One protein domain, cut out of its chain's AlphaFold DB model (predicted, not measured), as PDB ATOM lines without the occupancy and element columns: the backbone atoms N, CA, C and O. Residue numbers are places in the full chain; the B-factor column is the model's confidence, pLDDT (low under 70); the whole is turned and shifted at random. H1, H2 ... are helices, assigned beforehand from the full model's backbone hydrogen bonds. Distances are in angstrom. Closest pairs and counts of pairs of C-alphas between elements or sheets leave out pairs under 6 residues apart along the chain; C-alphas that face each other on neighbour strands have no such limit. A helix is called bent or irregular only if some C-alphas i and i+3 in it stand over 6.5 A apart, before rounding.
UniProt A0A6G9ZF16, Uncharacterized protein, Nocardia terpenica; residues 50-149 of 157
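What this domain is: This is residues 50 to 149 of the 157 residues of an uncharacterized protein of Nocardia terpenica (UniProt A0A6G9ZF16). Two long helices, bent H3 and H5, run side by side, opposite ways, as an elongated body; H2 folds back beside H3's first arm, and short H4 lies at the other end. The printed part has 100 residues with five named helices, H1 to H5 in chain order, all helix. It is loose, radius of gyration of the C-alphas 17.1 A, spanning 53 by 28 by 17 A.

How they stand to each other: H3, residues 76 to 105, assigned as one helix by its hydrogen bonds, is bent: C-alphas 93 and 96 are 6.6 A apart. H5, residues 121 to 146, touches H3a, residues 76 to 93, at a shallow tilt of 18 degrees; the closest C-alphas, Pro 88 and Ser 139, are 4.4 A apart. H5 touches H3b, residues 96 to 105, closest at C-alphas Ile 99 and Tyr 129, 6.8 A. H2, residues 59 to 72, forms a helical hairpin with H3a, closest at C-alphas Ala 72 and Ala 78, 4.6 A. H4, residues 109 to 112, only just touches H5, with 3 pairs of C-alphas within 8 A. H1, residues 50 to 53, touches no helix. Every O i to N i+4 pair is within hydrogen-bond range in H2 and H5, 12 of 14 in H3a, 3 of 6 in H3b.

Where its parts are: H5, 36.8 A long, runs from C-alpha 121 at (146.871, 97.495, 87.187) to C-alpha 146 at (125.230, 126.912, 82.517). H3a measures 25.3 A, H2 19.9 A.

The domain as a whole: The C-alphas farthest apart, Arg 74 and Pro 109, are 53.4 A apart. The printed part has no cut and no long link; residues 53 and 55 have pLDDT under 70.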
ATOM      1  N   VAL A  50     123.653 108.399  70.406       71.25
ATOM      2  CA  VAL A  50     124.985 108.835  69.945       71.25
ATOM      3  C   VAL A  50     125.147 110.356  70.033       71.25
ATOM      4  O   VAL A  50     126.206 110.837  70.434       71.25
ATOM      5  N   ASP A  51     124.082 111.118  69.766       72.00
ATOM      6  CA  ASP A  51     124.102 112.583  69.886       72.00
ATOM      7  C   ASP A  51     124.343 113.029  71.336       72.00
ATOM      8  O   ASP A  51     124.852 114.123  71.569       72.00
ATOM      9  N   VAL A  52     124.012 112.183  72.321       70.50
ATOM     10  CA  VAL A  52     124.269 112.450  73.742       70.50
ATOM     11  C   VAL A  52     125.743 112.242  74.086       70.50
ATOM     12  O   VAL A  52     126.307 113.032  74.840       70.50
ATOM     13  N   LEU A  53     126.390 111.232  73.496       66.81
ATOM     14  CA  LEU A  53     127.823 110.971  73.689       66.81
ATOM     15  C   LEU A  53     128.687 112.101  73.120       66.81
ATOM     16  O   LEU A  53     129.695 112.479  73.713       66.81
ATOM     17  N   LEU A  54     128.263 112.668  71.989       70.31
ATOM     18  CA  LEU A  54     128.940 113.785  71.333       70.31
ATOM     19  C   LEU A  54     128.388 115.153  71.754       70.31
ATOM     20  O   LEU A  54     128.882 116.175  71.298       70.31
ATOM     21  N   ALA A  55     127.404 115.217  72.655       69.31
ATOM     22  CA  ALA A  55     126.819 116.478  73.108       69.31
ATOM     23  C   ALA A  55     127.845 117.537  73.575       69.31
ATOM     24  O   ALA A  55     127.639 118.713  73.251       69.31
ATOM     25  N   PRO A  56     128.942 117.190  74.288       70.62
ATOM     26  CA  PRO A  56     129.963 118.173  74.659       70.62
ATOM     27  C   PRO A  56     130.912 118.559  73.508       70.62
ATOM     28  O   PRO A  56     131.645 119.537  73.636       70.62
ATOM     29  N   LEU A  57     130.896 117.839  72.382       75.94
ATOM     30  CA  LEU A  57     131.799 118.017  71.243       75.94
ATOM     31  C   LEU A  57     130.992 118.195  69.948       75.94
ATOM     32  O   LEU A  57     130.584 117.235  69.304       75.94
ATOM     33  N   GLY A  58     130.774 119.442  69.525       82.62
ATOM     34  CA  GLY A  58     130.108 119.691  68.247       82.62
ATOM     35  C   GLY A  58     129.678 121.133  68.008       82.62
ATOM     36  O   GLY A  58     129.850 122.019  68.849       82.62
ATOM     37  N   SER A  59     129.065 121.361  66.844       85.00
ATOM     38  CA  SER A  59     128.597 122.682  66.401       85.00
ATOM     39  C   SER A  59     127.605 123.314  67.381       85.00
ATOM     40  O   SER A  59     127.693 124.510  67.659       85.00
ATOM     41  N   ARG A  60     126.712 122.511  67.975       86.44
ATOM     42  CA  ARG A  60     125.771 122.966  69.010       86.44
ATOM     43  C   ARG A  60     126.497 123.431  70.270       86.44
ATOM     44  O   ARG A  60     126.234 124.540  70.726       86.44
ATOM     45  N   ALA A  61     127.431 122.646  70.809       87.94
ATOM     46  CA  ALA A  61     128.217 123.044  71.981       87.94
ATOM     47  C   ALA A  61     128.999 124.346  71.722       87.94
ATOM     48  O   ALA A  61     128.930 125.288  72.517       87.94
ATOM     49  N   ALA A  62     129.643 124.454  70.554       90.62
ATOM     50  CA  ALA A  62     130.360 125.660  70.140       90.62
ATOM     51  C   ALA A  62     129.433 126.882  70.020       90.62
ATOM     52  O   ALA A  62     129.783 127.982  70.454       90.62
ATOM     53  N   GLN A  63     128.229 126.707  69.469       92.75
ATOM     54  CA  GLN A  63     127.248 127.785  69.346       92.75
ATOM     55  C   GLN A  63     126.788 128.294  70.715       92.75
ATOM     56  O   GLN A  63     126.695 129.505  70.921       92.75
ATOM     57  N   ARG A  64     126.540 127.385  71.661       93.06
ATOM     58  CA  ARG A  64     126.154 127.719  73.039       93.06
ATOM     59  C   ARG A  64     127.238 128.506  73.763       93.06
ATOM     60  O   ARG A  64     126.951 129.538  74.375       93.06
ATOM     61  N   LEU A  65     128.491 128.069  73.630       93.62
ATOM     62  CA  LEU A  65     129.642 128.785  74.173       93.62
ATOM     63  C   LEU A  65     129.768 130.183  73.551       93.62
ATOM     64  O   LEU A  65     129.793 131.175  74.275       93.62
ATOM     65  N   ARG A  66     129.748 130.288  72.214       94.62
ATOM     66  CA  ARG A  66     129.824 131.574  71.492       94.62
ATOM     67  C   ARG A  66     128.712 132.540  71.885       94.62
ATOM     68  O   ARG A  66     128.963 133.735  72.040       94.62
ATOM     69  N   ARG A  67     127.487 132.039  72.050       94.88
ATOM     70  CA  ARG A  67     126.344 132.842  72.501       94.88
ATOM     71  C   ARG A  67     126.542 133.347  73.922       94.88
ATOM     72  O   ARG A  67     126.331 134.530  74.167       94.88
ATOM     73  N   THR A  68     126.995 132.483  74.825       95.44
ATOM     74  CA  THR A  68     127.275 132.864  76.217       95.44
ATOM     75  C   THR A  68     128.393 133.912  76.285       95.44
ATOM     76  O   THR A  68     128.226 134.933  76.946       95.44
ATOM     77  N   LEU A  69     129.470 133.741  75.507       95.94
ATOM     78  CA  LEU A  69     130.551 134.727  75.358       95.94
ATOM     79  C   LEU A  69     130.057 136.066  74.796       95.94
ATOM     80  O   LEU A  69     130.450 137.128  75.270       95.94
ATOM     81  N   SER A  70     129.173 136.031  73.801       96.00
ATOM     82  CA  SER A  70     128.613 137.249  73.208       96.00
ATOM     83  C   SER A  70     127.705 137.991  74.195       96.00
ATOM     84  O   SER A  70     127.768 139.217  74.289       96.00
ATOM     85  N   ALA A  71     126.899 137.255  74.965       95.00
ATOM     86  CA  ALA A  71     126.019 137.804  75.995       95.00
ATOM     87  C   ALA A  71     126.792 138.406  77.181       95.00
ATOM     88  O   ALA A  71     126.334 139.386  77.768       95.00
ATOM     89  N   ALA A  72     127.979 137.880  77.497       95.00
ATOM     90  CA  ALA A  72     128.832 138.380  78.576       95.00
ATOM     91  C   ALA A  72     129.236 139.853  78.404       95.00
ATOM     92  O   ALA A  72     129.467 140.539  79.392       95.00
ATOM     93  N   ARG A  73     129.235 140.374  77.168       93.38
ATOM     94  CA  ARG A  73     129.490 141.800  76.896       93.38
ATOM     95  C   ARG A  73     128.391 142.735  77.405       93.38
ATOM     96  O   ARG A  73     128.626 143.931  77.512       93.38
ATOM     97  N   ARG A  74     127.180 142.217  77.633       94.12
ATOM     98  CA  ARG A  74     125.984 143.015  77.956       94.12
ATOM     99  C   ARG A  74     125.323 142.607  79.270       94.12
ATOM    100  O   ARG A  74     124.551 143.388  79.815       94.12
ATOM    101  N   HIS A  75     125.599 141.402  79.773       94.12
ATOM    102  CA  HIS A  75     124.904 140.842  80.929       94.12
ATOM    103  C   HIS A  75     125.884 140.224  81.943       94.12
ATOM    104  O   HIS A  75     126.565 139.247  81.611       94.12
ATOM    105  N   PRO A  76     125.916 140.703  83.202       93.25
ATOM    106  CA  PRO A  76     126.826 140.185  84.231       93.25
ATOM    107  C   PRO A  76     126.527 138.726  84.603       93.25
ATOM    108  O   PRO A  76     127.428 137.957  84.927       93.25
ATOM    109  N   THR A  77     125.271 138.292  84.477       95.62
ATOM    110  CA  THR A  77     124.880 136.891  84.692       95.62
ATOM    111  C   THR A  77     125.538 135.939  83.692       95.62
ATOM    112  O   THR A  77     125.849 134.804  84.047       95.62
ATOM    113  N   ALA A  78     125.804 136.383  82.459       94.25
ATOM    114  CA  ALA A  78     126.535 135.591  81.474       94.25
ATOM    115  C   ALA A  78     128.032 135.494  81.812       94.25
ATOM    116  O   ALA A  78     128.620 134.433  81.611       94.25
ATOM    117  N   VAL A  79     128.627 136.541  82.396       95.44
ATOM    118  CA  VAL A  79     129.999 136.486  82.937       95.44
ATOM    119  C   VAL A  79     130.084 135.456  84.061       95.44
ATOM    120  O   VAL A  79     130.936 134.575  84.012       95.44
ATOM    121  N   LEU A  80     129.156 135.500  85.024       96.12
ATOM    122  CA  LEU A  80     129.125 134.539  86.130       96.12
ATOM    123  C   LEU A  80     128.993 133.091  85.629       96.12
ATOM    124  O   LEU A  80     129.720 132.213  86.085       96.12
ATOM    125  N   ARG A  81     128.121 132.845  84.643       96.38
ATOM    126  CA  ARG A  81     127.976 131.519  84.011       96.38
ATOM    127  C   ARG A  81     129.276 131.028  83.378       96.38
ATOM    128  O   ARG A  81     129.579 129.845  83.493       96.38
ATOM    129  N   LEU A  82     130.032 131.911  82.724       95.44
ATOM    130  CA  LEU A  82     131.330 131.561  82.143       95.44
ATOM    131  C   LEU A  82     132.364 131.260  83.222       95.44
ATOM    132  O   LEU A  82     133.036 130.244  83.113       95.44
ATOM    133  N   LEU A  83     132.453 132.092  84.266       96.81
ATOM    134  CA  LEU A  83     133.385 131.885  85.379       96.81
ATOM    135  C   LEU A  83     133.131 130.548  86.080       96.81
ATOM    136  O   LEU A  83     134.065 129.774  86.268       96.81
ATOM    137  N   ILE A  84     131.868 130.233  86.386       97.00
ATOM    138  CA  ILE A  84     131.488 128.926  86.945       97.00
ATOM    139  C   ILE A  84     131.786 127.812  85.933       97.00
ATOM    140  O   ILE A  84     132.276 126.751  86.308       97.00
ATOM    141  N   GLY A  85     131.529 128.058  84.645       95.69
ATOM    142  CA  GLY A  85     131.773 127.115  83.555       95.69
ATOM    143  C   GLY A  85     133.248 126.799  83.287       95.69
ATOM    144  O   GLY A  85     133.525 125.779  82.656       95.69
ATOM    145  N   LEU A  86     134.197 127.604  83.781       95.94
ATOM    146  CA  LEU A  86     135.631 127.336  83.619       95.94
ATOM    147  C   LEU A  86     136.043 126.017  84.272       95.94
ATOM    148  O   LEU A  86     136.798 125.260  83.672       95.94
ATOM    149  N   LEU A  87     135.529 125.719  85.467       96.44
ATOM    150  CA  LEU A  87     135.866 124.493  86.190       96.44
ATOM    151  C   LEU A  87     135.436 123.216  85.438       96.44
ATOM    152  O   LEU A  87     136.303 122.390  85.152       96.44
ATOM    153  N   PRO A  88     134.155 123.024  85.057       95.38
ATOM    154  CA  PRO A  88     133.758 121.842  84.296       95.38
ATOM    155  C   PRO A  88     134.410 121.794  82.906       95.38
ATOM    156  O   PRO A  88     134.722 120.711  82.412       95.38
ATOM    157  N   LEU A  89     134.681 122.944  82.275       94.19
ATOM    158  CA  LEU A  89     135.434 122.972  81.019       94.19
ATOM    159  C   LEU A  89     136.875 122.479  81.211       94.19
ATOM    160  O   LEU A  89     137.350 121.667  80.419       94.19
ATOM    161  N   ALA A  90     137.553 122.928  82.269       95.75
ATOM    162  CA  ALA A  90     138.903 122.490  82.599       95.75
ATOM    163  C   ALA A  90     138.949 120.979  82.851       95.75
ATOM    164  O   ALA A  90     139.823 120.313  82.306       95.75
ATOM    165  N   ILE A  91     137.977 120.425  83.586       95.88
ATOM    166  CA  ILE A  91     137.862 118.975  83.807       95.88
ATOM    167  C   ILE A  91     137.717 118.233  82.472       95.88
ATOM    168  O   ILE A  91     138.465 117.295  82.215       95.88
ATOM    169  N   LEU A  92     136.816 118.669  81.582       92.31
ATOM    170  CA  LEU A  92     136.627 118.024  80.275       92.31
ATOM    171  C   LEU A  92     137.884 118.032  79.400       92.31
ATOM    172  O   LEU A  92     138.136 117.057  78.696       92.31
ATOM    173  N   VAL A  93     138.653 119.121  79.426       92.25
ATOM    174  CA  VAL A  93     139.879 119.260  78.622       92.25
ATOM    175  C   VAL A  93     141.049 118.495  79.246       92.25
ATOM    176  O   VAL A  93     141.847 117.894  78.529       92.25
ATOM    177  N   TYR A  94     141.149 118.493  80.574       93.94
ATOM    178  CA  TYR A  94     142.233 117.846  81.311       93.94
ATOM    179  C   TYR A  94     142.079 116.321  81.379       93.94
ATOM    180  O   TYR A  94     143.070 115.594  81.255       93.94
ATOM    181  N   SER A  95     140.853 115.818  81.546       93.75
ATOM    182  CA  SER A  95     140.592 114.390  81.756       93.75
ATOM    183  C   SER A  95     141.168 113.477  80.664       93.75
ATOM    184  O   SER A  95     141.795 112.487  81.034       93.75
ATOM    185  N   PRO A  96     141.073 113.772  79.350       91.31
ATOM    186  CA  PRO A  96     141.698 112.945  78.313       91.31
ATOM    187  C   PRO A  96     143.215 112.804  78.471       91.31
ATOM    188  O   PRO A  96     143.754 111.703  78.334       91.31
ATOM    189  N   TRP A  97     143.910 113.898  78.803       91.50
ATOM    190  CA  TRP A  97     145.345 113.852  79.088       91.50
ATOM    191  C   TRP A  97     145.621 112.977  80.314       91.50
ATOM    192  O   TRP A  97     146.441 112.062  80.238       91.50
ATOM    193  N   ARG A  98     144.877 113.195  81.406       92.94
ATOM    194  CA  ARG A  98     145.030 112.461  82.668       92.94
ATOM    195  C   ARG A  98     144.721 110.969  82.530       92.94
ATOM    196  O   ARG A  98     145.390 110.162  83.168       92.94
ATOM    197  N   ILE A  99     143.736 110.591  81.718       91.88
ATOM    198  CA  ILE A  99     143.406 109.194  81.394       91.88
ATOM    199  C   ILE A  99     144.539 108.577  80.566       91.88
ATOM    200  O   ILE A  99     145.029 107.496  80.890       91.88
ATOM    201  N   GLY A 100     145.007 109.283  79.532       90.19
ATOM    202  CA  GLY A 100     146.091 108.804  78.672       90.19
ATOM    203  C   GLY A 100     147.448 108.697  79.376       90.19
ATOM    204  O   GLY A 100     148.309 107.940  78.933       90.19
ATOM    205  N   ASP A 101     147.660 109.458  80.446       91.06
ATOM    206  CA  ASP A 101     148.828 109.362  81.324       91.06
ATOM    207  C   ASP A 101     148.864 108.026  82.084       91.06
ATOM    208  O   ASP A 101     149.894 107.356  82.144       91.06
ATOM    209  N   GLN A 102     147.703 107.579  82.562       91.25
ATOM    210  CA  GLN A 102     147.558 106.370  83.376       91.25
ATOM    211  C   GLN A 102     147.797 105.073  82.612       91.25
ATOM    212  O   GLN A 102     148.184 104.086  83.225       91.25
ATOM    213  N   ILE A 103     147.607 105.074  81.288       91.25
ATOM    214  CA  ILE A 103     147.852 103.889  80.453       91.25
ATOM    215  C   ILE A 103     149.279 103.375  80.674       91.25
ATOM    216  O   ILE A 103     149.467 102.185  80.914       91.25
ATOM    217  N   LEU A 104     150.261 104.282  80.620       91.38
ATOM    218  CA  LEU A 104     151.677 103.959  80.802       91.38
ATOM    219  C   LEU A 104     152.123 104.128  82.256       91.38
ATOM    220  O   LEU A 104     152.852 103.280  82.759       91.38
ATOM    221  N   GLY A 105     151.644 105.165  82.952       86.69
ATOM    222  CA  GLY A 105     151.964 105.377  84.364       86.69
ATOM    223  C   GLY A 105     151.514 104.215  85.253       86.69
ATOM    224  O   GLY A 105     152.240 103.819  86.154       86.69
ATOM    225  N   GLY A 106     150.375 103.586  84.949       90.38
ATOM    226  CA  GLY A 106     149.876 102.433  85.698       90.38
ATOM    227  C   GLY A 106     150.714 101.162  85.538       90.38
ATOM    228  O   GLY A 106     150.578 100.249  86.346       90.38
ATOM    229  N   LEU A 107     151.600 101.081  84.540       92.38
ATOM    230  CA  LEU A 107     152.536  99.957  84.435       92.38
ATOM    231  C   LEU A 107     153.596  99.988  85.547       92.38
ATOM    232  O   LEU A 107     154.258  98.975  85.786       92.38
ATOM    233  N   ASP A 108     153.777 101.131  86.214       93.31
ATOM    234  CA  ASP A 108     154.559 101.217  87.438       93.31
ATOM    235  C   ASP A 108     153.758 100.618  88.612       93.31
ATOM    236  O   ASP A 108     152.716 101.165  88.980       93.31
ATOM    237  N   PRO A 109     154.225  99.527  89.245       92.31
ATOM    238  CA  PRO A 109     153.533  98.948  90.392       92.31
ATOM    239  C   PRO A 109     153.405  99.921  91.573       92.31
ATOM    240  O   PRO A 109     152.452  99.797  92.337       92.31
ATOM    241  N   ASN A 110     154.300 100.906  91.715       93.38
ATOM    242  CA  ASN A 110     154.182 101.925  92.765       93.38
ATOM    243  C   ASN A 110     153.019 102.887  92.512       93.38
ATOM    244  O   ASN A 110     152.420 103.403  93.449       93.38
ATOM    245  N   PHE A 111     152.637 103.084  91.250       90.00
ATOM    246  CA  PHE A 111     151.463 103.876  90.909       90.00
ATOM    247  C   PHE A 111     150.166 103.173  91.333       90.00
ATOM    248  O   PHE A 111     149.199 103.823  91.730       90.00
ATOM    249  N   THR A 112     150.122 101.840  91.246       93.56
ATOM    250  CA  THR A 112     148.891 101.068  91.471       93.56
ATOM    251  C   THR A 112     148.777 100.495  92.876       93.56
ATOM    252  O   THR A 112     147.661 100.204  93.300       93.56
ATOM    253  N   VAL A 113     149.883 100.343  93.612       94.06
ATOM    254  CA  VAL A 113     149.935  99.617  94.895       94.06
ATOM    255  C   VAL A 113     148.962 100.153  95.949       94.06
ATOM    256  O   VAL A 113     148.375  99.358  96.676       94.06
ATOM    257  N   ASN A 114     148.737 101.468  95.989       92.94
ATOM    258  CA  ASN A 114     147.824 102.134  96.926       92.94
ATOM    259  C   ASN A 114     146.703 102.912  96.212       92.94
ATOM    260  O   ASN A 114     146.079 103.796  96.798       92.94
ATOM    261  N   ALA A 115     146.444 102.605  94.937       91.88
ATOM    262  CA  ALA A 115     145.334 103.195  94.193       91.88
ATOM    263  C   ALA A 115     143.983 102.638  94.673       91.88
ATOM    264  O   ALA A 115     143.904 101.523  95.187       91.88
ATOM    265  N   TRP A 116     142.891 103.363  94.411       90.88
ATOM    266  CA  TRP A 116     141.542 102.967  94.839       90.88
ATOM    267  C   TRP A 116     141.115 101.562  94.386       90.88
ATOM    268  O   TRP A 116     140.384 100.888  95.107       90.88
ATOM    269  N   GLY A 117     141.547 101.110  93.205       89.69
ATOM    270  CA  GLY A 117     141.324  99.739  92.717       89.69
ATOM    271  C   GLY A 117     142.563  98.838  92.787       89.69
ATOM    272  O   GLY A 117     142.572  97.744  92.224       89.69
ATOM    273  N   GLY A 118     143.629  99.306  93.437       85.94
ATOM    274  CA  GLY A 118     144.905  98.615  93.582       85.94
ATOM    275  C   GLY A 118     144.837  97.318  94.404       85.94
ATOM    276  O   GLY A 118     143.782  96.967  94.936       85.94
ATOM    277  N   PRO A 119     145.957  96.571  94.499       91.25
ATOM    278  CA  PRO A 119     147.287  96.899  93.965       91.25
ATOM    279  C   PRO A 119     147.469  96.560  92.474       91.25
ATOM    280  O   PRO A 119     148.515  96.841  91.890       91.25
ATOM    281  N   SER A 120     146.471  95.932  91.846       91.81
ATOM    282  CA  SER A 120     146.558  95.506  90.446       91.81
ATOM    283  C   SER A 120     146.400  96.671  89.463       91.81
ATOM    284  O   SER A 120     145.628  97.600  89.707       91.81
ATOM    285  N   TYR A 121     147.057  96.565  88.304       93.25
ATOM    286  CA  TYR A 121     146.871  97.495  87.187       93.25
ATOM    287  C   TYR A 121     145.409  97.593  86.755       93.25
ATOM    288  O   TYR A 121     144.854  98.686  86.695       93.25
ATOM    289  N   LEU A 122     144.767  96.449  86.498       93.94
ATOM    290  CA  LEU A 122     143.396  96.411  85.986       93.94
ATOM    291  C   LEU A 122     142.415  97.081  86.940       93.94
ATOM    292  O   LEU A 122     141.569  97.857  86.508       93.94
ATOM    293  N   GLY A 123     142.554  96.810  88.235       93.75
ATOM    294  CA  GLY A 123     141.704  97.424  89.234       93.75
ATOM    295  C   GLY A 123     141.926  98.928  89.355       93.75
ATOM    296  O   GLY A 123     140.965  99.695  89.312       93.75
ATOM    297  N   ALA A 124     143.186  99.371  89.418       93.31
ATOM    298  CA  ALA A 124     143.519 100.793  89.449       93.31
ATOM    299  C   ALA A 124     142.969 101.537  88.218       93.31
ATOM    300  O   ALA A 124     142.360 102.598  88.363       93.31
ATOM    301  N   MET A 125     143.119 100.960  87.020       94.44
ATOM    302  CA  MET A 125     142.580 101.540  85.786       94.44
ATOM    303  C   MET A 125     141.052 101.566  85.781       94.44
ATOM    304  O   MET A 125     140.473 102.581  85.404       94.44
ATOM    305  N   ALA A 126     140.388 100.499  86.233       93.69
ATOM    306  CA  ALA A 126     138.928 100.448  86.286       93.69
ATOM    307  C   ALA A 126     138.352 101.583  87.147       93.69
ATOM    308  O   ALA A 126     137.478 102.319  86.685       93.69
ATOM    309  N   CYS A 127     138.881 101.766  88.359       94.12
ATOM    310  CA  CYS A 127     138.434 102.825  89.261       94.12
ATOM    311  C   CYS A 127     138.706 104.220  88.683       94.12
ATOM    312  O   CYS A 127     137.792 105.033  88.574       94.12
ATOM    313  N   HIS A 128     139.926 104.489  88.214       92.75
ATOM    314  CA  HIS A 128     140.251 105.821  87.706       92.75
ATOM    315  C   HIS A 128     139.566 106.176  86.382       92.75
ATOM    316  O   HIS A 128     139.286 107.351  86.129       92.75
ATOM    317  N   TYR A 129     139.299 105.201  85.514       94.25
ATOM    318  CA  TYR A 129     138.552 105.459  84.282       94.25
ATOM    319  C   TYR A 129     137.073 105.679  84.568       94.25
ATOM    320  O   TYR A 129     136.463 106.526  83.915       94.25
ATOM    321  N   LEU A 130     136.515 104.990  85.570       95.25
ATOM    322  CA  LEU A 130     135.176 105.288  86.064       95.25
ATOM    323  C   LEU A 130     135.103 106.719  86.616       95.25
ATOM    324  O   LEU A 130     134.222 107.470  86.199       95.25
ATOM    325  N   ASP A 131     136.056 107.126  87.461       94.38
ATOM    326  CA  ASP A 131     136.152 108.505  87.965       94.38
ATOM    327  C   ASP A 131     136.230 109.515  86.815       94.38
ATOM    328  O   ASP A 131     135.469 110.482  86.766       94.38
ATOM    329  N   GLY A 132     137.125 109.270  85.852       94.38
ATOM    330  CA  GLY A 132     137.297 110.120  84.678       94.38
ATOM    331  C   GLY A 132     136.006 110.263  83.871       94.38
ATOM    332  O   GLY A 132     135.602 111.382  83.554       94.38
ATOM    333  N   ALA A 133     135.326 109.151  83.587       92.81
ATOM    334  CA  ALA A 133     134.067 109.144  82.849       92.81
ATOM    335  C   ALA A 133     132.954 109.894  83.599       92.81
ATOM    336  O   ALA A 133     132.250 110.708  82.996       92.81
ATOM    337  N   LEU A 134     132.819 109.670  84.910       94.25
ATOM    338  CA  LEU A 134     131.821 110.337  85.748       94.25
ATOM    339  C   LEU A 134     132.074 111.841  85.848       94.25
ATOM    340  O   LEU A 134     131.145 112.628  85.661       94.25
ATOM    341  N   LEU A 135     133.322 112.254  86.074       95.12
ATOM    342  CA  LEU A 135     133.708 113.664  86.124       95.12
ATOM    343  C   LEU A 135     133.467 114.363  84.785       95.12
ATOM    344  O   LEU A 135     132.951 115.483  84.761       95.12
ATOM    345  N   MET A 136     133.791 113.709  83.667       93.00
ATOM    346  CA  MET A 136     133.522 114.244  82.332       93.00
ATOM    347  C   MET A 136     132.017 114.354  82.062       93.00
ATOM    348  O   MET A 136     131.556 115.402  81.608       93.00
ATOM    349  N   ALA A 137     131.232 113.324  82.388       90.56
ATOM    350  CA  ALA A 137     129.780 113.338  82.211       90.56
ATOM    351  C   ALA A 137     129.107 114.423  83.070       90.56
ATOM    352  O   ALA A 137     128.301 115.205  82.561       90.56
ATOM    353  N   ALA A 138     129.484 114.526  84.348       92.62
ATOM    354  CA  ALA A 138     128.998 115.567  85.249       92.62
ATOM    355  C   ALA A 138     129.368 116.966  84.738       92.62
ATOM    356  O   ALA A 138     128.520 117.857  84.694       92.62
ATOM    357  N   SER A 139     130.604 117.151  84.269       94.44
ATOM    358  CA  SER A 139     131.072 118.424  83.711       94.44
ATOM    359  C   SER A 139     130.316 118.822  82.444       94.44
ATOM    360  O   SER A 139     129.896 119.973  82.307       94.44
ATOM    361  N   ALA A 140     130.069 117.871  81.540       91.19
ATOM    362  CA  ALA A 140     129.237 118.093  80.362       91.19
ATOM    363  C   ALA A 140     127.797 118.476  80.750       91.19
ATOM    364  O   ALA A 140     127.233 119.413  80.182       91.19
ATOM    365  N   GLY A 141     127.225 117.810  81.760       88.94
ATOM    366  CA  GLY A 141     125.918 118.145  82.325       88.94
ATOM    367  C   GLY A 141     125.869 119.559  82.912       88.94
ATOM    368  O   GLY A 141     124.957 120.324  82.599       88.94
ATOM    369  N   LEU A 142     126.877 119.952  83.692       93.19
ATOM    370  CA  LEU A 142     126.980 121.300  84.259       93.19
ATOM    371  C   LEU A 142     127.088 122.369  83.170       93.19
ATOM    372  O   LEU A 142     126.365 123.362  83.211       93.19
ATOM    373  N   LEU A 143     127.916 122.157  82.146       92.81
ATOM    374  CA  LEU A 143     127.986 123.071  81.000       92.81
ATOM    375  C   LEU A 143     126.657 123.139  80.241       92.81
ATOM    376  O   LEU A 143     126.263 124.214  79.785       92.81
ATOM    377  N   ASN A 144     125.926 122.026  80.155       90.00
ATOM    378  CA  ASN A 144     124.584 122.007  79.588       90.00
ATOM    379  C   ASN A 144     123.570 122.824  80.413       90.00
ATOM    380  O   ASN A 144     122.619 123.344  79.836       90.00
ATOM    381  N   LEU A 145     123.764 122.982  81.721       90.88
ATOM    382  CA  LEU A 145     122.913 123.832  82.559       90.88
ATOM    383  C   LEU A 145     123.351 125.306  82.537       90.88
ATOM    384  O   LEU A 145     122.514 126.204  82.605       90.88
ATOM    385  N   LEU A 146     124.656 125.566  82.424       93.88
ATOM    386  CA  LEU A 146     125.230 126.912  82.517       93.88
ATOM    387  C   LEU A 146     125.177 127.689  81.195       93.88
ATOM    388  O   LEU A 146     124.880 128.888  81.188       93.88
ATOM    389  N   LEU A 147     125.485 127.033  80.071       93.62
ATOM    390  CA  LEU A 147     125.607 127.702  78.775       93.62
ATOM    391  C   LEU A 147     124.237 127.999  78.162       93.62
ATOM    392  O   LEU A 147     123.340 127.151  78.163       93.62
ATOM    393  N   LEU A 148     124.110 129.181  77.551       94.12
ATOM    394  CA  LEU A 148     122.900 129.582  76.833       94.12
ATOM    395  C   LEU A 148     122.529 128.565  75.739       94.12
ATOM    396  O   LEU A 148     123.429 127.947  75.164       94.12
ATOM    397  N   PRO A 149     121.232 128.391  75.419       90.31
ATOM    398  CA  PRO A 149     120.795 127.474  74.371       90.31
ATOM    399  C   PRO A 149     121.377 127.800  72.990       90.31
ATOM    400  O   PRO A 149     121.641 128.960  72.640       90.31
TER     401      PRO A 149